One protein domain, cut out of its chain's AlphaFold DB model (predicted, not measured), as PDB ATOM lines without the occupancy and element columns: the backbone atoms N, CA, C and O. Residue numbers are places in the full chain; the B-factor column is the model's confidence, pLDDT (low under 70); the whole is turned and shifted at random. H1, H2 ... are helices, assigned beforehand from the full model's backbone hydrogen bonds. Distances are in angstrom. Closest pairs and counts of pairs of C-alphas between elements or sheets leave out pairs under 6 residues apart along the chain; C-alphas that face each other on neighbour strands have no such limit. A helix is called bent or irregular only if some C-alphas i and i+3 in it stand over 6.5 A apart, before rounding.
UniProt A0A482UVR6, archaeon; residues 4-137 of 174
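Overview. This is residues 4 to 137 of the 174 residues of a protein of archaeon (UniProt A0A482UVR6). A compact body with a long arm: three short helices, H1, H2 and H3, pack together with their centres in a triangle, and the far part of the long helix H4, residues 117 to 137, sticks out from the body. Before them runs a long stretch with no named element, residues 4 to 57, of which 21 to 26 also stand free. The printed part has 134 residues with four named helices, H1 to H4 in chain order, and no named strand: all helix. The whole is only just loose, close to compact, with a radius of gyration of the C-alphas of 17.1 A, and elongated, spanning 60 by 33 by 30 A.

Arrangement. H1, residues 58 to 68, and H2, residues 72 to 80, form a helical hairpin at a shallow tilt of 22 degrees; their closest C-alphas, Ala 63 and Ala 75, are 4.4 A apart. H3, residues 85 to 101, is the hub and has a kink of 68 degrees near residue 92; it is irregular, with C-alphas 91 and 94 8.0 A apart. With residues 85 to 89 alone it touches H2, a second helical hairpin at 18 degrees, closest at the C-alphas of Met 79 and Gly 85, 4.3 A. H3 touches H1 the same way at 37 degrees, only just steep; the C-alphas of Ile 68 and Glu 100 are closest, 4.5 A. H4, residues 105 to 137, only just touches H3, with 3 pairs of C-alphas within 8 A, the closest Tyr 99 and Val 108 at 6.1 A; H4 is apart from H1 and H2. Every O i to N i+4 pair is within hydrogen-bond range in H1, H2 and H4, and 11 of 13 in H3.

Along the chain. H1 begins at C-alpha 58 (76.517, 113.841, 142.506) and measures 15.3 A, H2 12.1 A and H3 22.0 A. H4 measures 48.0 A and ends at C-alpha 137 (115.629, 134.798, 147.298).

Size, cuts and confidence. The C-alphas farthest apart, His 12 and Ser 137, are 60.5 A apart. The printed part has no cut, and its three links between helices are tight. The model's pLDDT is under 70 at residues 10 to 35 and 133 to 137.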
ATOM      1  N   TYR A   4      73.070 117.751 159.763       84.31
ATOM      2  CA  TYR A   4      74.034 116.953 158.994       84.31
ATOM      3  C   TYR A   4      73.603 115.485 158.933       84.31
ATOM      4  O   TYR A   4      72.918 115.017 159.839       84.31
ATOM      5  N   ILE A   5      73.991 114.777 157.869       85.12
ATOM      6  CA  ILE A   5      73.854 113.316 157.794       85.12
ATOM      7  C   ILE A   5      74.756 112.654 158.842       85.12
ATOM      8  O   ILE A   5      75.900 113.070 159.028       85.12
ATOM      9  N   CYS A   6      74.233 111.644 159.526       84.94
ATOM     10  CA  CYS A   6      74.949 110.832 160.505       84.94
ATOM     11  C   CYS A   6      74.702 109.342 160.251       84.94
ATOM     12  O   CYS A   6      73.754 108.976 159.554       84.94
ATOM     13  N   ALA A   7      75.512 108.475 160.860       81.38
ATOM     14  CA  ALA A   7      75.424 107.028 160.653       81.38
ATOM     15  C   ALA A   7      74.061 106.420 161.038       81.38
ATOM     16  O   ALA A   7      73.676 105.365 160.545       81.38
ATOM     17  N   ASN A   8      73.300 107.093 161.908       80.06
ATOM     18  CA  ASN A   8      71.989 106.629 162.359       80.06
ATOM     19  C   ASN A   8      70.825 107.068 161.445       80.06
ATOM     20  O   ASN A   8      69.673 106.711 161.704       80.06
ATOM     21  N   ASP A   9      71.080 107.864 160.399       76.19
ATOM     22  CA  ASP A   9      70.041 108.243 159.439       76.19
ATOM     23  C   ASP A   9      69.667 107.023 158.568       76.19
ATOM     24  O   ASP A   9      70.359 106.650 157.624       76.19
ATOM     25  N   LEU A  10      68.530 106.396 158.884       63.75
ATOM     26  CA  LEU A  10      67.980 105.273 158.119       63.75
ATOM     27  C   LEU A  10      67.516 105.724 156.722       63.75
ATOM     28  O   LEU A  10      66.563 106.502 156.592       63.75
ATOM     29  N   ILE A  11      68.117 105.158 155.670       65.69
ATOM     30  CA  ILE A  11      67.693 105.319 154.266       65.69
ATOM     31  C   ILE A  11      66.463 104.429 154.002       65.69
ATOM     32  O   ILE A  11      66.503 103.473 153.238       65.69
ATOM     33  N   HIS A  12      65.348 104.700 154.681       56.56
ATOM     34  CA  HIS A  12      64.087 103.971 154.462       56.56
ATOM     35  C   HIS A  12      63.220 104.608 153.355       56.56
ATOM     36  O   HIS A  12      62.211 104.041 152.938       56.56
ATOM     37  N   ASN A  13      63.617 105.798 152.894       58.00
ATOM     38  CA  ASN A  13      62.986 106.583 151.835       58.00
ATOM     39  C   ASN A  13      63.984 106.806 150.686       58.00
ATOM     40  O   ASN A  13      65.190 106.809 150.939       58.00
ATOM     41  N   PRO A  14      63.509 107.051 149.449       60.25
ATOM     42  CA  PRO A  14      64.384 107.365 148.325       60.25
ATOM     43  C   PRO A  14      65.260 108.584 148.637       60.25
ATOM     44  O   PRO A  14      64.768 109.642 149.041       60.25
ATOM     45  N   LEU A  15      66.571 108.412 148.460       64.56
ATOM     46  CA  LEU A  15      67.572 109.435 148.730       64.56
ATOM     47  C   LEU A  15      67.542 110.484 147.608       64.56
ATOM     48  O   LEU A  15      67.771 110.167 146.443       64.56
ATOM     49  N   CYS A  16      67.251 111.738 147.955       64.44
ATOM     50  CA  CYS A  16      67.310 112.865 147.025       64.44
ATOM     51  C   CYS A  16      68.570 113.685 147.326       64.44
ATOM     52  O   CYS A  16      68.654 114.308 148.385       64.44
ATOM     53  N   LEU A  17      69.552 113.667 146.420       68.06
ATOM     54  CA  LEU A  17      70.754 114.500 146.509       68.06
ATOM     55  C   LEU A  17      70.700 115.644 145.496       68.06
ATOM     56  O   LEU A  17      70.525 115.423 144.299       68.06
ATOM     57  N   CYS A  18      70.943 116.865 145.971       61.44
ATOM     58  CA  CYS A  18      71.144 118.044 145.133       61.44
ATOM     59  C   CYS A  18      72.531 118.629 145.417       61.44
ATOM     60  O   CYS A  18      72.755 119.203 146.480       61.44
ATOM     61  N   VAL A  19      73.458 118.483 144.470       63.44
ATOM     62  CA  VAL A  19      74.837 119.007 144.574       63.44
ATOM     63  C   VAL A  19      75.143 120.126 143.576       63.44
ATOM     64  O   VAL A  19      76.119 120.854 143.729       63.44
ATOM     65  N   SER A  20      74.311 120.296 142.548       53.53
ATOM     66  CA  SER A  20      74.493 121.317 141.514       53.53
ATOM     67  C   SER A  20      73.618 122.533 141.810       53.53
ATOM     68  O   SER A  20      72.427 122.381 142.066       53.53
ATOM     69  N   ARG A  21      74.205 123.737 141.737       56.38
ATOM     70  CA  ARG A  21      73.490 125.027 141.839       56.38
ATOM     71  C   ARG A  21      72.638 125.191 143.109       56.38
ATOM     72  O   ARG A  21      71.536 125.726 143.062       56.38
ATOM     73  N   ILE A  22      73.173 124.782 144.260       60.94
ATOM     74  CA  ILE A  22      72.501 124.920 145.567       60.94
ATOM     75  C   ILE A  22      72.109 126.382 145.865       60.94
ATOM     76  O   ILE A  22      71.094 126.618 146.508       60.94
ATOM     77  N   GLU A  23      72.880 127.357 145.378       59.22
ATOM     78  CA  GLU A  23      72.618 128.790 145.591       59.22
ATOM     79  C   GLU A  23      71.468 129.339 144.727       59.22
ATOM     80  O   GLU A  23      70.798 130.283 145.132       59.22
ATOM     81  N   GLU A  24      71.205 128.740 143.560       60.97
ATOM     82  CA  GLU A  24      70.146 129.183 142.639       60.97
ATOM     83  C   GLU A  24      68.798 128.513 142.933       60.97
ATOM     84  O   GLU A  24      67.754 128.994 142.492       60.97
ATOM     85  N   VAL A  25      68.804 127.392 143.661       59.56
ATOM     86  CA  VAL A  25      67.590 126.639 143.979       59.56
ATOM     87  C   VAL A  25      67.065 127.087 145.342       59.56
ATOM     88  O   VAL A  25      67.632 126.713 146.372       59.56
ATOM     89  N   PRO A  26      65.957 127.850 145.401       59.31
ATOM     90  CA  PRO A  26      65.334 128.177 146.672       59.31
ATOM     91  C   PRO A  26      64.922 126.883 147.380       59.31
ATOM     92  O   PRO A  26      64.084 126.120 146.897       59.31
ATOM     93  N   VAL A  27      65.509 126.645 148.556       63.06
ATOM     94  CA  VAL A  27      65.302 125.436 149.379       63.06
ATOM     95  C   VAL A  27      63.830 125.221 149.762       63.06
ATOM     96  O   VAL A  27      63.418 124.114 150.100       63.06
ATOM     97  N   THR A  28      63.030 126.285 149.670       60.66
ATOM     98  CA  THR A  28      61.578 126.309 149.868       60.66
ATOM     99  C   THR A  28      60.797 125.627 148.739       60.66
ATOM    100  O   THR A  28      59.701 125.128 148.990       60.66
ATOM    101  N   THR A  29      61.351 125.562 147.525       60.34
ATOM    102  CA  THR A  29      60.715 124.964 146.335       60.34
ATOM    103  C   THR A  29      60.956 123.457 146.233       60.34
ATOM    104  O   THR A  29      60.181 122.759 145.587       60.34
ATOM    105  N   LEU A  30      61.962 122.918 146.934       62.25
ATOM    106  CA  LEU A  30      62.316 121.486 146.953       62.25
ATOM    107  C   LEU A  30      61.271 120.574 147.642       62.25
ATOM    108  O   LEU A  30      61.526 119.397 147.892       62.25
ATOM    109  N   GLY A  31      60.073 121.090 147.932       57.44
ATOM    110  CA  GLY A  31      59.040 120.401 148.697       57.44
ATOM    111  C   GLY A  31      59.446 120.206 150.161       57.44
ATOM    112  O   GLY A  31      60.615 120.290 150.537       57.44
ATOM    113  N   LYS A  32      58.474 119.920 151.034       57.25
ATOM    114  CA  LYS A  32      58.761 119.465 152.406       57.25
ATOM    115  C   LYS A  32      59.320 118.038 152.362       57.25
ATOM    116  O   LYS A  32      58.656 117.094 152.787       57.25
ATOM    117  N   ALA A  33      60.536 117.862 151.852       58.66
ATOM    118  CA  ALA A  33      61.304 116.658 152.117       58.66
ATOM    119  C   ALA A  33      61.483 116.586 153.639       58.66
ATOM    120  O   ALA A  33      62.135 117.440 154.238       58.66
ATOM    121  N   ARG A  34      60.814 115.616 154.279       59.69
ATOM    122  CA  ARG A  34      60.719 115.528 155.746       59.69
ATOM    123  C   ARG A  34      62.091 115.495 156.434       59.69
ATOM    124  O   ARG A  34      62.186 115.966 157.558       59.69
ATOM    125  N   ASN A  35      63.132 115.022 155.739       69.75
ATOM    126  CA  ASN A  35      64.483 114.837 156.268       69.75
ATOM    127  C   ASN A  35      65.559 115.419 155.330       69.75
ATOM    128  O   ASN A  35      66.360 114.679 154.767       69.75
ATOM    129  N   GLN A  36      65.591 116.740 155.138       73.88
ATOM    130  CA  GLN A  36      66.729 117.375 154.458       73.88
ATOM    131  C   GLN A  36      67.975 117.295 155.355       73.88
ATOM    132  O   GLN A  36      67.951 117.750 156.505       73.88
ATOM    133  N   ARG A  37      69.053 116.709 154.829       80.69
ATOM    134  CA  ARG A  37      70.348 116.570 155.506       80.69
ATOM    135  C   ARG A  37      71.460 117.184 154.665       80.69
ATOM    136  O   ARG A  37      71.419 117.120 153.439       80.69
ATOM    137  N   LYS A  38      72.442 117.786 155.331       84.88
ATOM    138  CA  LYS A  38      73.666 118.303 154.710       84.88
ATOM    139  C   LYS A  38      74.781 117.269 154.811       84.88
ATOM    140  O   LYS A  38      74.920 116.618 155.843       84.88
ATOM    141  N   LEU A  39      75.591 117.156 153.765       87.00
ATOM    142  CA  LEU A  39      76.835 116.393 153.819       87.00
ATOM    143  C   LEU A  39      77.899 117.168 154.615       87.00
ATOM    144  O   LEU A  39      77.943 118.401 154.519       87.00
ATOM    145  N   PRO A  40      78.734 116.478 155.411       89.12
ATOM    146  CA  PRO A  40      79.859 117.096 156.097       89.12
ATOM    147  C   PRO A  40      80.999 117.455 155.130       89.12
ATOM    148  O   PRO A  40      80.890 117.285 153.913       89.12
ATOM    149  N   LEU A  41      82.089 118.000 155.676       89.69
ATOM    150  CA  LEU A  41      83.299 118.323 154.924       89.69
ATOM    151  C   LEU A  41      83.885 117.069 154.265       89.69
ATOM    152  O   LEU A  41      84.364 116.171 154.948       89.69
ATOM    153  N   ILE A  42      83.896 117.046 152.936       90.88
ATOM    154  CA  ILE A  42      84.547 116.015 152.120       90.88
ATOM    155  C   ILE A  42      85.214 116.703 150.926       90.88
ATOM    156  O   ILE A  42      84.712 117.725 150.431       90.88
ATOM    157  N   TYR A  43      86.346 116.160 150.478       91.06
ATOM    158  CA  TYR A  43      87.094 116.662 149.330       91.06
ATOM    159  C   TYR A  43      86.704 115.941 148.051       91.06
ATOM    160  O   TYR A  43      86.544 114.722 148.018       91.06
ATOM    161  N   ALA A  44      86.588 116.713 146.978       91.44
ATOM    162  CA  ALA A  44      86.376 116.172 145.651       91.44
ATOM    163  C   ALA A  44      87.659 115.541 145.092       91.44
ATOM    164  O   ALA A  44      88.732 116.140 145.172       91.44
ATOM    165  N   ALA A  45      87.520 114.378 144.460       90.75
ATOM    166  CA  ALA A  45      88.569 113.739 143.666       90.75
ATOM    167  C   ALA A  45      88.280 113.818 142.156       90.75
ATOM    168  O   ALA A  45      89.076 113.359 141.339       90.75
ATOM    169  N   ASN A  46      87.152 114.417 141.763       86.62
ATOM    170  CA  ASN A  46      86.842 114.676 140.365       86.62
ATOM    171  C   ASN A  46      87.885 115.591 139.691       86.62
ATOM    172  O   ASN A  46      88.503 116.454 140.312       86.62
ATOM    173  N   THR A  47      88.026 115.437 138.376       85.50
ATOM    174  CA  THR A  47      89.028 116.141 137.558       85.50
ATOM    175  C   THR A  47      88.849 117.662 137.501       85.50
ATOM    176  O   THR A  47      89.784 118.373 137.154       85.50
ATOM    177  N   VAL A  48      87.665 118.184 137.834       85.44
ATOM    178  CA  VAL A  48      87.335 119.616 137.710       85.44
ATOM    179  C   VAL A  48      87.623 120.384 139.004       85.44
ATOM    180  O   VAL A  48      88.033 121.544 138.982       85.44
ATOM    181  N   ASN A  49      87.383 119.758 140.153       84.25
ATOM    182  CA  ASN A  49      87.429 120.370 141.479       84.25
ATOM    183  C   ASN A  49      88.319 119.591 142.449       84.25
ATOM    184  O   ASN A  49      88.107 119.672 143.656       84.25
ATOM    185  N   TYR A  50      89.310 118.870 141.929       89.38
ATOM    186  CA  TYR A  50      90.241 118.070 142.714       89.38
ATOM    187  C   TYR A  50      90.778 118.830 143.939       89.38
ATOM    188  O   TYR A  50      91.252 119.964 143.831       89.38
ATOM    189  N   GLY A  51      90.652 118.223 145.120       85.44
ATOM    190  CA  GLY A  51      91.114 118.774 146.396       85.44
ATOM    191  C   GLY A  51      90.268 119.920 146.964       85.44
ATOM    192  O   GLY A  51      90.577 120.432 148.042       85.44
ATOM    193  N   LYS A  52      89.186 120.347 146.298       85.75
ATOM    194  CA  LYS A  52      88.295 121.387 146.831       85.75
ATOM    195  C   LYS A  52      87.272 120.785 147.793       85.75
ATOM    196  O   LYS A  52      86.531 119.863 147.450       85.75
ATOM    197  N   ALA A  53      87.188 121.369 148.984       87.38
ATOM    198  CA  ALA A  53      86.173 121.039 149.977       87.38
ATOM    199  C   ALA A  53      84.756 121.380 149.476       87.38
ATOM    200  O   ALA A  53      84.554 122.408 148.826       87.38
ATOM    201  N   TRP A  54      83.778 120.521 149.783       86.06
ATOM    202  CA  TRP A  54      82.346 120.665 149.447       86.06
ATOM    203  C   TRP A  54      81.994 120.748 147.949       86.06
ATOM    204  O   TRP A  54      80.819 120.852 147.603       86.06
ATOM    205  N   LYS A  55      82.972 120.684 147.038       86.06
ATOM    206  CA  LYS A  55      82.771 120.790 145.578       86.06
ATOM    207  C   LYS A  55      82.805 119.424 144.887       86.06
ATOM    208  O   LYS A  55      83.426 119.255 143.838       86.06
ATOM    209  N   MET A  56      82.124 118.457 145.491       87.69
ATOM    210  CA  MET A  56      81.982 117.100 144.963       87.69
ATOM    211  C   MET A  56      80.828 117.006 143.952       87.69
ATOM    212  O   MET A  56      79.886 117.801 143.985       87.69
ATOM    213  N   ASN A  57      80.906 116.045 143.037       88.19
ATOM    214  CA  ASN A  57      79.844 115.749 142.082       88.19
ATOM    215  C   ASN A  57      78.733 114.888 142.725       88.19
ATOM    216  O   ASN A  57      78.808 114.510 143.894       88.19
ATOM    217  N   THR A  58      77.677 114.574 141.966       87.31
ATOM    218  CA  THR A  58      76.517 113.841 142.506       87.31
ATOM    219  C   THR A  58      76.865 112.404 142.879       87.31
ATOM    220  O   THR A  58      76.344 111.890 143.865       87.31
ATOM    221  N   ALA A  59      77.748 111.762 142.112       88.38
ATOM    222  CA  ALA A  59      78.183 110.395 142.364       88.38
ATOM    223  C   ALA A  59      79.049 110.313 143.631       88.38
ATOM    224  O   ALA A  59      78.799 109.469 144.482       88.38
ATOM    225  N   GLU A  60      80.009 111.225 143.794       90.75
ATOM    226  CA  GLU A  60      80.862 111.358 144.981       90.75
ATOM    227  C   GLU A  60      80.021 111.641 146.229       90.75
ATOM    228  O   GLU A  60      80.195 110.992 147.257       90.75
ATOM    229  N   ALA A  61      79.054 112.558 146.132       89.50
ATOM    230  CA  ALA A  61      78.148 112.863 147.233       89.50
ATOM    231  C   ALA A  61      77.281 111.664 147.632       89.50
ATOM    232  O   ALA A  61      77.048 111.436 148.820       89.50
ATOM    233  N   LEU A  62      76.813 110.890 146.650       88.62
ATOM    234  CA  LEU A  62      76.054 109.669 146.896       88.62
ATOM    235  C   LEU A  62      76.933 108.592 147.544       88.62
ATOM    236  O   LEU A  62      76.518 108.004 148.537       88.62
ATOM    237  N   ALA A  63      78.152 108.371 147.045       91.06
ATOM    238  CA  ALA A  63      79.094 107.429 147.648       91.06
ATOM    239  C   ALA A  63      79.457 107.824 149.083       91.06
ATOM    240  O   ALA A  63      79.429 106.977 149.969       91.06
ATOM    241  N   ALA A  64      79.726 109.106 149.336       90.81
ATOM    242  CA  ALA A  64      79.963 109.619 150.679       90.81
ATOM    243  C   ALA A  64      78.768 109.380 151.610       90.81
ATOM    244  O   ALA A  64      78.949 108.914 152.730       90.81
ATOM    245  N   ALA A  65      77.548 109.672 151.151       89.25
ATOM    246  CA  ALA A  65      76.342 109.440 151.941       89.25
ATOM    247  C   ALA A  65      76.161 107.952 152.280       89.25
ATOM    248  O   ALA A  65      75.875 107.624 153.429       89.25
ATOM    249  N   LEU A  66      76.367 107.060 151.306       89.25
ATOM    250  CA  LEU A  66      76.311 105.611 151.516       89.25
ATOM    251  C   LEU A  66      77.370 105.151 152.521       89.25
ATOM    252  O   LEU A  66      77.049 104.394 153.434       89.25
ATOM    253  N   TYR A  67      78.596 105.662 152.406       91.81
ATOM    254  CA  TYR A  67      79.687 105.325 153.315       91.81
ATOM    255  C   TYR A  67      79.382 105.754 154.756       91.81
ATOM    256  O   TYR A  67      79.519 104.951 155.670       91.81
ATOM    257  N   ILE A  68      78.902 106.987 154.964       90.00
ATOM    258  CA  ILE A  68      78.577 107.516 156.302       90.00
ATOM    259  C   ILE A  68      77.494 106.675 156.991       90.00
ATOM    260  O   ILE A  68      77.541 106.495 158.203       90.00
ATOM    261  N   VAL A  69      76.529 106.151 156.232       88.25
ATOM    262  CA  VAL A  69      75.445 105.300 156.758       88.25
ATOM    263  C   VAL A  69      75.891 103.836 156.954       88.25
ATOM    264  O   VAL A  69      75.149 103.031 157.510       88.25
ATOM    265  N   GLY A  70      77.112 103.474 156.542       88.88
ATOM    266  CA  GLY A  70      77.683 102.131 156.704       88.88
ATOM    267  C   GLY A  70      77.527 101.211 155.487       88.88
ATOM    268  O   GLY A  70      77.932 100.050 155.535       88.88
ATOM    269  N   TYR A  71      76.998 101.703 154.363       89.75
ATOM    270  CA  TYR A  71      76.931 100.977 153.086       89.75
ATOM    271  C   TYR A  71      78.243 101.123 152.296       89.75
ATOM    272  O   TYR A  71      78.273 101.590 151.154       89.75
ATOM    273  N   THR A  72      79.358 100.736 152.916       90.56
ATOM    274  CA  THR A  72      80.710 100.911 152.358       90.56
ATOM    275  C   THR A  72      80.924 100.116 151.066       90.56
ATOM    276  O   THR A  72      81.539 100.621 150.126       90.56
ATOM    277  N   GLN A  73      80.363  98.905 150.966       91.25
ATOM    278  CA  GLN A  73      80.453  98.077 149.755       91.25
ATOM    279  C   GLN A  73      79.680  98.670 148.571       91.25
ATOM    280  O   GLN A  73      80.180  98.666 147.443       91.25
ATOM    281  N   ASP A  74      78.491  99.223 148.817       90.25
ATOM    282  CA  ASP A  74      77.691  99.867 147.770       90.25
ATOM    283  C   ASP A  74      78.369 101.152 147.289       90.25
ATOM    284  O   ASP A  74      78.439 101.408 146.087       90.25
ATOM    285  N   ALA A  75      78.945 101.926 148.216       91.06
ATOM    286  CA  ALA A  75      79.748 103.101 147.888       91.06
ATOM    287  C   ALA A  75      80.960 102.734 147.012       91.06
ATOM    288  O   ALA A  75      81.216 103.398 146.005       91.06
ATOM    289  N   ALA A  76      81.674 101.656 147.354       91.81
ATOM    290  CA  ALA A  76      82.808 101.163 146.578       91.81
ATOM    291  C   ALA A  76      82.389 100.680 145.184       91.81
ATOM    292  O   ALA A  76      83.025 101.035 144.193       91.81
ATOM    293  N   THR A  77      81.284  99.938 145.087       93.19
ATOM    294  CA  THR A  77      80.736  99.456 143.809       93.19
ATOM    295  C   THR A  77      80.314 100.617 142.908       93.19
ATOM    296  O   THR A  77      80.597 100.620 141.709       93.19
ATOM    297  N   LEU A  78      79.688 101.645 143.485       90.88
ATOM    298  CA  LEU A  78      79.292 102.849 142.760       90.88
ATOM    299  C   LEU A  78      80.510 103.624 142.239       90.88
ATOM    300  O   LEU A  78      80.523 104.062 141.089       90.88
ATOM    301  N   MET A  79      81.548 103.760 143.063       91.31
ATOM    302  CA  MET A  79      82.790 104.441 142.692       91.31
ATOM    303  C   MET A  79      83.639 103.637 141.701       91.31
ATOM    304  O   MET A  79      84.330 104.242 140.887       91.31
ATOM    305  N   ALA A  80      83.549 102.304 141.687       91.25
ATOM    306  CA  ALA A  80      84.299 101.446 140.764       91.25
ATOM    307  C   ALA A  80      83.977 101.706 139.281       91.25
ATOM    308  O   ALA A  80      84.801 101.430 138.412       91.25
ATOM    309  N   SER A  81      82.807 102.277 138.980       90.31
ATOM    310  CA  SER A  81      82.440 102.688 137.616       90.31
ATOM    311  C   SER A  81      83.201 103.931 137.125       90.31
ATOM    312  O   SER A  81      83.145 104.256 135.940       90.31
ATOM    313  N   PHE A  82      83.899 104.644 138.015       89.12
ATOM    314  CA  PHE A  82      84.622 105.876 137.709       89.12
ATOM    315  C   PHE A  82      86.129 105.683 137.883       89.12
ATOM    316  O   PHE A  82      86.588 105.146 138.887       89.12
ATOM    317  N   SER A  83      86.924 106.210 136.948       89.25
ATOM    318  CA  SER A  83      88.393 106.126 137.002       89.25
ATOM    319  C   SER A  83      89.001 106.784 138.248       89.25
ATOM    320  O   SER A  83      89.998 106.306 138.773       89.25
ATOM    321  N   TYR A  84      88.380 107.854 138.749       89.25
ATOM    322  CA  TYR A  84      88.792 108.578 139.959       89.25
ATOM    323  C   TYR A  84      88.128 108.053 141.245       89.25
ATOM    324  O   TYR A  84      88.384 108.571 142.329       89.25
ATOM    325  N   GLY A  85      87.256 107.047 141.153       90.19
ATOM    326  CA  GLY A  85      86.502 106.535 142.298       90.19
ATOM    327  C   GLY A  85      87.373 105.936 143.412       90.19
ATOM    328  O   GLY A  85      87.183 106.295 144.576       90.19
ATOM    329  N   PRO A  86      88.366 105.079 143.102       90.75
ATOM    330  CA  PRO A  86      89.298 104.576 144.112       90.75
ATOM    331  C   PRO A  86      90.090 105.698 144.793       90.75
ATOM    332  O   PRO A  86      90.299 105.665 146.004       90.75
ATOM    333  N   GLU A  87      90.475 106.724 144.030       91.75
ATOM    334  CA  GLU A  87      91.190 107.890 144.550       91.75
ATOM    335  C   GLU A  87      90.318 108.710 145.508       91.75
ATOM    336  O   GLU A  87      90.796 109.141 146.554       91.75
ATOM    337  N   PHE A  88      89.021 108.857 145.217       92.56
ATOM    338  CA  PHE A  88      88.065 109.506 146.117       92.56
ATOM    339  C   PHE A  88      88.019 108.839 147.495       92.56
ATOM    340  O   PHE A  88      88.104 109.524 148.518       92.56
ATOM    341  N   LEU A  89      87.909 107.508 147.519       91.69
ATOM    342  CA  LEU A  89      87.868 106.735 148.759       91.69
ATOM    343  C   LEU A  89      89.211 106.780 149.490       91.69
ATOM    344  O   LEU A  89      89.234 106.939 150.705       91.69
ATOM    345  N   ARG A  90      90.328 106.698 148.760       92.00
ATOM    346  CA  ARG A  90      91.679 106.763 149.330       92.00
ATOM    347  C   ARG A  90      91.983 108.126 149.950       92.00
ATOM    348  O   ARG A  90      92.524 108.187 151.047       92.00
ATOM    349  N   MET A  91      91.631 109.211 149.262       92.06
ATOM    350  CA  MET A  91      91.849 110.583 149.725       92.06
ATOM    351  C   MET A  91      91.031 110.898 150.980       92.06
ATOM    352  O   MET A  91      91.511 111.594 151.872       92.06
ATOM    353  N   ASN A  92      89.790 110.408 151.043       92.69
ATOM    354  CA  ASN A  92      88.852 110.741 152.112       92.69
ATOM    355  C   ASN A  92      88.706 109.639 153.172       92.69
ATOM    356  O   ASN A  92      87.879 109.800 154.065       92.69
ATOM    357  N   SER A  93      89.479 108.550 153.119       91.69
ATOM    358  CA  SER A  93      89.314 107.376 153.997       91.69
ATOM    359  C   SER A  93      89.236 107.749 155.477       91.69
ATOM    360  O   SER A  93      88.250 107.439 156.137       91.69
ATOM    361  N   GLY A  94      90.195 108.534 155.973       90.81
ATOM    362  CA  GLY A  94      90.213 108.964 157.374       90.81
ATOM    363  C   GLY A  94      89.017 109.838 157.782       90.81
ATOM    364  O   GLY A  94      88.581 109.782 158.930       90.81
ATOM    365  N   LEU A  95      88.452 110.626 156.857       90.94
ATOM    366  CA  LEU A  95      87.229 111.398 157.112       90.94
ATOM    367  C   LEU A  95      85.996 110.496 157.112       90.94
ATOM    368  O   LEU A  95      85.152 110.606 157.997       90.94
ATOM    369  N   LEU A  96      85.898 109.609 156.124       91.38
ATOM    370  CA  LEU A  96      84.777 108.693 155.956       91.38
ATOM    371  C   LEU A  96      84.666 107.730 157.144       91.38
ATOM    372  O   LEU A  96      83.585 107.603 157.710       91.38
ATOM    373  N   GLU A  97      85.783 107.152 157.585       91.75
ATOM    374  CA  GLU A  97      85.858 106.302 158.781       91.75
ATOM    375  C   GLU A  97      85.484 107.065 160.061       91.75
ATOM    376  O   GLU A  97      84.801 106.533 160.939       91.75
ATOM    377  N   ALA A  98      85.902 108.331 160.183       91.31
ATOM    378  CA  ALA A  98      85.525 109.168 161.319       91.31
ATOM    379  C   ALA A  98      84.020 109.480 161.319       91.31
ATOM    380  O   ALA A  98      83.391 109.462 162.378       91.31
ATOM    381  N   TYR A  99      83.431 109.750 160.152       91.06
ATOM    382  CA  TYR A  99      82.001 110.032 160.030       91.06
ATOM    383  C   TYR A  99      81.123 108.793 160.201       91.06
ATOM    384  O   TYR A  99      80.051 108.914 160.788       91.06
ATOM    385  N   GLU A 100      81.580 107.618 159.772       90.25
ATOM    386  CA  GLU A 100      80.903 106.337 160.014       90.25
ATOM    387  C   GLU A 100      80.727 106.064 161.521       90.25
ATOM    388  O   GLU A 100      79.701 105.552 161.967       90.25
ATOM    389  N   GLN A 101      81.698 106.476 162.342       89.38
ATOM    390  CA  GLN A 101      81.626 106.339 163.801       89.38
ATOM    391  C   GLN A 101      80.726 107.392 164.471       89.38
ATOM    392  O   GLN A 101      80.312 107.204 165.619       89.38
ATOM    393  N   CYS A 102      80.406 108.491 163.781       88.44
ATOM    394  CA  CYS A 102      79.582 109.572 164.316       88.44
ATOM    395  C   CYS A 102      78.089 109.224 164.235       88.44
ATOM    396  O   CYS A 102      77.486 109.168 163.159       88.44
ATOM    397  N   LYS A 103      77.449 109.077 165.397       85.88
ATOM    398  CA  LYS A 103      76.018 108.740 165.502       85.88
ATOM    399  C   LYS A 103      75.132 109.969 165.621       85.88
ATOM    400  O   LYS A 103      73.924 109.869 165.419       85.88
ATOM    401  N   THR A 104      75.709 111.115 165.974       86.75
ATOM    402  CA  THR A 104      74.962 112.361 166.172       86.75
ATOM    403  C   THR A 104      75.469 113.486 165.278       86.75
ATOM    404  O   THR A 104      76.657 113.587 164.983       86.75
ATOM    405  N   GLU A 105      74.570 114.396 164.891       85.19
ATOM    406  CA  GLU A 105      74.915 115.571 164.072       85.19
ATOM    407  C   GLU A 105      76.020 116.437 164.702       85.19
ATOM    408  O   GLU A 105      76.844 117.018 163.997       85.19
ATOM    409  N   ARG A 106      76.072 116.491 166.040       87.31
ATOM    410  CA  ARG A 106      77.062 117.274 166.786       87.31
ATOM    411  C   ARG A 106      78.462 116.671 166.683       87.31
ATOM    412  O   ARG A 106      79.434 117.412 166.605       87.31
ATOM    413  N   GLU A 107      78.572 115.344 166.668       88.69
ATOM    414  CA  GLU A 107      79.852 114.656 166.460       88.69
ATOM    415  C   GLU A 107      80.384 114.922 165.053       88.69
ATOM    416  O   GLU A 107      81.533 115.332 164.901       88.69
ATOM    417  N   VAL A 108      79.515 114.806 164.045       88.94
ATOM    418  CA  VAL A 108      79.854 115.102 162.646       88.94
ATOM    419  C   VAL A 108      80.356 116.542 162.499       88.94
ATOM    420  O   VAL A 108      81.382 116.790 161.859       88.94
ATOM    421  N   GLN A 109      79.676 117.496 163.140       89.12
ATOM    422  CA  GLN A 109      80.091 118.896 163.137       89.12
ATOM    423  C   GLN A 109      81.443 119.099 163.832       89.12
ATOM    424  O   GLN A 109      82.305 119.781 163.284       89.12
ATOM    425  N   ASN A 110      81.667 118.472 164.991       90.00
ATOM    426  CA  ASN A 110      82.933 118.568 165.718       90.00
ATOM    427  C   ASN A 110      84.111 118.019 164.900       90.00
ATOM    428  O   ASN A 110      85.163 118.656 164.846       90.00
ATOM    429  N   VAL A 111      83.935 116.870 164.240       90.12
ATOM    430  CA  VAL A 111      84.956 116.294 163.351       90.12
ATOM    431  C   VAL A 111      85.242 117.244 162.190       90.12
ATOM    432  O   VAL A 111      86.400 117.557 161.925       90.12
ATOM    433  N   SER A 112      84.195 117.777 161.552       87.88
ATOM    434  CA  SER A 112      84.341 118.747 160.464       87.88
ATOM    435  C   SER A 112      85.095 120.010 160.898       87.88
ATOM    436  O   SER A 112      85.975 120.466 160.173       87.88
ATOM    437  N   THR A 113      84.777 120.577 162.063       88.62
ATOM    438  CA  THR A 113      85.457 121.770 162.594       88.62
ATOM    439  C   THR A 113      86.912 121.476 162.945       88.62
ATOM    440  O   THR A 113      87.784 122.276 162.614       88.62
ATOM    441  N   ARG A 114      87.199 120.318 163.553       89.75
ATOM    442  CA  ARG A 114      88.573 119.909 163.872       89.75
ATOM    443  C   ARG A 114      89.426 119.781 162.612       89.75
ATOM    444  O   ARG A 114      90.546 120.277 162.590       89.75
ATOM    445  N   CYS A 115      88.894 119.152 161.566       86.38
ATOM    446  CA  CYS A 115      89.608 119.018 160.300       86.38
ATOM    447  C   CYS A 115      89.862 120.375 159.635       86.38
ATOM    448  O   CYS A 115      90.949 120.590 159.114       86.38
ATOM    449  N   LEU A 116      88.908 121.311 159.686       85.38
ATOM    450  CA  LEU A 116      89.120 122.664 159.160       85.38
ATOM    451  C   LEU A 116      90.240 123.409 159.895       85.38
ATOM    452  O   LEU A 116      91.116 123.956 159.231       85.38
ATOM    453  N   ALA A 117      90.258 123.358 161.229       86.50
ATOM    454  CA  ALA A 117      91.304 123.994 162.029       86.50
ATOM    455  C   ALA A 117      92.705 123.448 161.689       86.50
ATOM    456  O   ALA A 117      93.631 124.217 161.449       86.50
ATOM    457  N   GLN A 118      92.841 122.122 161.554       84.88
ATOM    458  CA  GLN A 118      94.112 121.488 161.177       84.88
ATOM    459  C   GLN A 118      94.618 121.940 159.799       84.88
ATOM    460  O   GLN A 118      95.818 122.092 159.590       84.88
ATOM    461  N   LEU A 119      93.718 122.169 158.839       82.12
ATOM    462  CA  LEU A 119      94.108 122.660 157.514       82.12
ATOM    463  C   LEU A 119      94.561 124.113 157.541       82.12
ATOM    464  O   LEU A 119      95.437 124.479 156.763       82.12
ATOM    465  N   GLU A 120      93.911 124.950 158.348       84.06
ATOM    466  CA  GLU A 120      94.267 126.363 158.486       84.06
ATOM    467  C   GLU A 120      95.674 126.491 159.073       84.06
ATOM    468  O   GLU A 120      96.515 127.153 158.466       84.06
ATOM    469  N   GLU A 121      95.977 125.737 160.132       83.38
ATOM    470  CA  GLU A 121      97.319 125.668 160.726       83.38
ATOM    471  C   GLU A 121      98.376 125.229 159.698       83.38
ATOM    472  O   GLU A 121      99.362 125.934 159.469       83.38
ATOM    473  N   MET A 122      98.138 124.123 158.982       79.56
ATOM    474  CA  MET A 122      99.071 123.636 157.955       79.56
ATOM    475  C   MET A 122      99.264 124.629 156.799       79.56
ATOM    476  O   MET A 122     100.339 124.686 156.200       79.56
ATOM    477  N   LYS A 123      98.228 125.396 156.434       81.31
ATOM    478  CA  LYS A 123      98.318 126.420 155.383       81.31
ATOM    479  C   LYS A 123      99.130 127.621 155.838       81.31
ATOM    480  O   LYS A 123      99.955 128.094 155.061       81.31
ATOM    481  N   GLU A 124      98.922 128.085 157.066       81.50
ATOM    482  CA  GLU A 124      99.682 129.198 157.635       81.50
ATOM    483  C   GLU A 124     101.164 128.862 157.793       81.50
ATOM    484  O   GLU A 124     102.027 129.694 157.526       81.50
ATOM    485  N   GLU A 125     101.491 127.640 158.214       82.00
ATOM    486  CA  GLU A 125     102.884 127.198 158.298       82.00
ATOM    487  C   GLU A 125     103.545 127.171 156.918       82.00
ATOM    488  O   GLU A 125     104.663 127.666 156.745       82.00
ATOM    489  N   LYS A 126     102.837 126.646 155.910       78.69
ATOM    490  CA  LYS A 126     103.316 126.631 154.523       78.69
ATOM    491  C   LYS A 126     103.471 128.040 153.952       78.69
ATOM    492  O   LYS A 126     104.471 128.291 153.283       78.69
ATOM    493  N   SER A 127     102.541 128.957 154.229       79.06
ATOM    494  CA  SER A 127     102.635 130.342 153.755       79.06
ATOM    495  C   SER A 127     103.800 131.076 154.411       79.06
ATOM    496  O   SER A 127     104.597 131.677 153.701       79.06
ATOM    497  N   LYS A 128     103.988 130.931 155.732       82.69
ATOM    498  CA  LYS A 128     105.136 131.504 156.459       82.69
ATOM    499  C   LYS A 128     106.465 130.960 155.925       82.69
ATOM    500  O   LYS A 128     107.418 131.716 155.749       82.69
ATOM    501  N   LYS A 129     106.537 129.657 155.623       78.38
ATOM    502  CA  LYS A 129     107.733 129.027 155.038       78.38
ATOM    503  C   LYS A 129     108.021 129.534 153.620       78.38
ATOM    504  O   LYS A 129     109.181 129.764 153.284       78.38
ATOM    505  N   LEU A 130     106.984 129.723 152.801       74.38
ATOM    506  CA  LEU A 130     107.106 130.276 151.450       74.38
ATOM    507  C   LEU A 130     107.545 131.745 151.477       74.38
ATOM    508  O   LEU A 130     108.444 132.120 150.731       74.38
ATOM    509  N   GLU A 131     106.958 132.562 152.353       78.12
ATOM    510  CA  GLU A 131     107.332 133.970 152.536       78.12
ATOM    511  C   GLU A 131     108.788 134.103 152.996       78.12
ATOM    512  O   GLU A 131     109.547 134.870 152.402       78.12
ATOM    513  N   ALA A 132     109.222 133.278 153.955       75.25
ATOM    514  CA  ALA A 132     110.617 133.233 154.391       75.25
ATOM    515  C   ALA A 132     111.582 132.837 153.254       75.25
ATOM    516  O   ALA A 132     112.646 133.446 153.112       75.25
ATOM    517  N   ARG A 133     111.207 131.860 152.408       67.25
ATOM    518  CA  ARG A 133     111.992 131.464 151.218       67.25
ATOM    519  C   ARG A 133     112.052 132.595 150.184       67.25
ATOM    520  O   ARG A 133     113.121 132.873 149.644       67.25
ATOM    521  N   ASN A 134     110.932 133.274 149.931       69.25
ATOM    522  CA  ASN A 134     110.848 134.371 148.965       69.25
ATOM    523  C   ASN A 134     111.701 135.580 149.395       69.25
ATOM    524  O   ASN A 134     112.456 136.134 148.594       69.25
ATOM    525  N   GLU A 135     111.664 135.946 150.679       66.25
ATOM    526  CA  GLU A 135     112.510 137.016 151.226       66.25
ATOM    527  C   GLU A 135     114.010 136.699 151.141       66.25
ATOM    528  O   GLU A 135     114.820 137.596 150.881       66.25
ATOM    529  N   GLN A 136     114.399 135.433 151.332       63.97
ATOM    530  CA  GLN A 136     115.782 134.987 151.138       63.97
ATOM    531  C   GLN A 136     116.218 135.086 149.672       63.97
ATOM    532  O   GLN A 136     117.330 135.542 149.398       63.97
ATOM    533  N   SER A 137     115.338 134.735 148.733       60.41
ATOM    534  CA  SER A 137     115.629 134.798 147.298       60.41
ATOM    535  C   SER A 137     115.801 136.238 146.789       60.41
ATOM    536  O   SER A 137     116.711 136.518 146.007       60.41
TER     537      SER A 137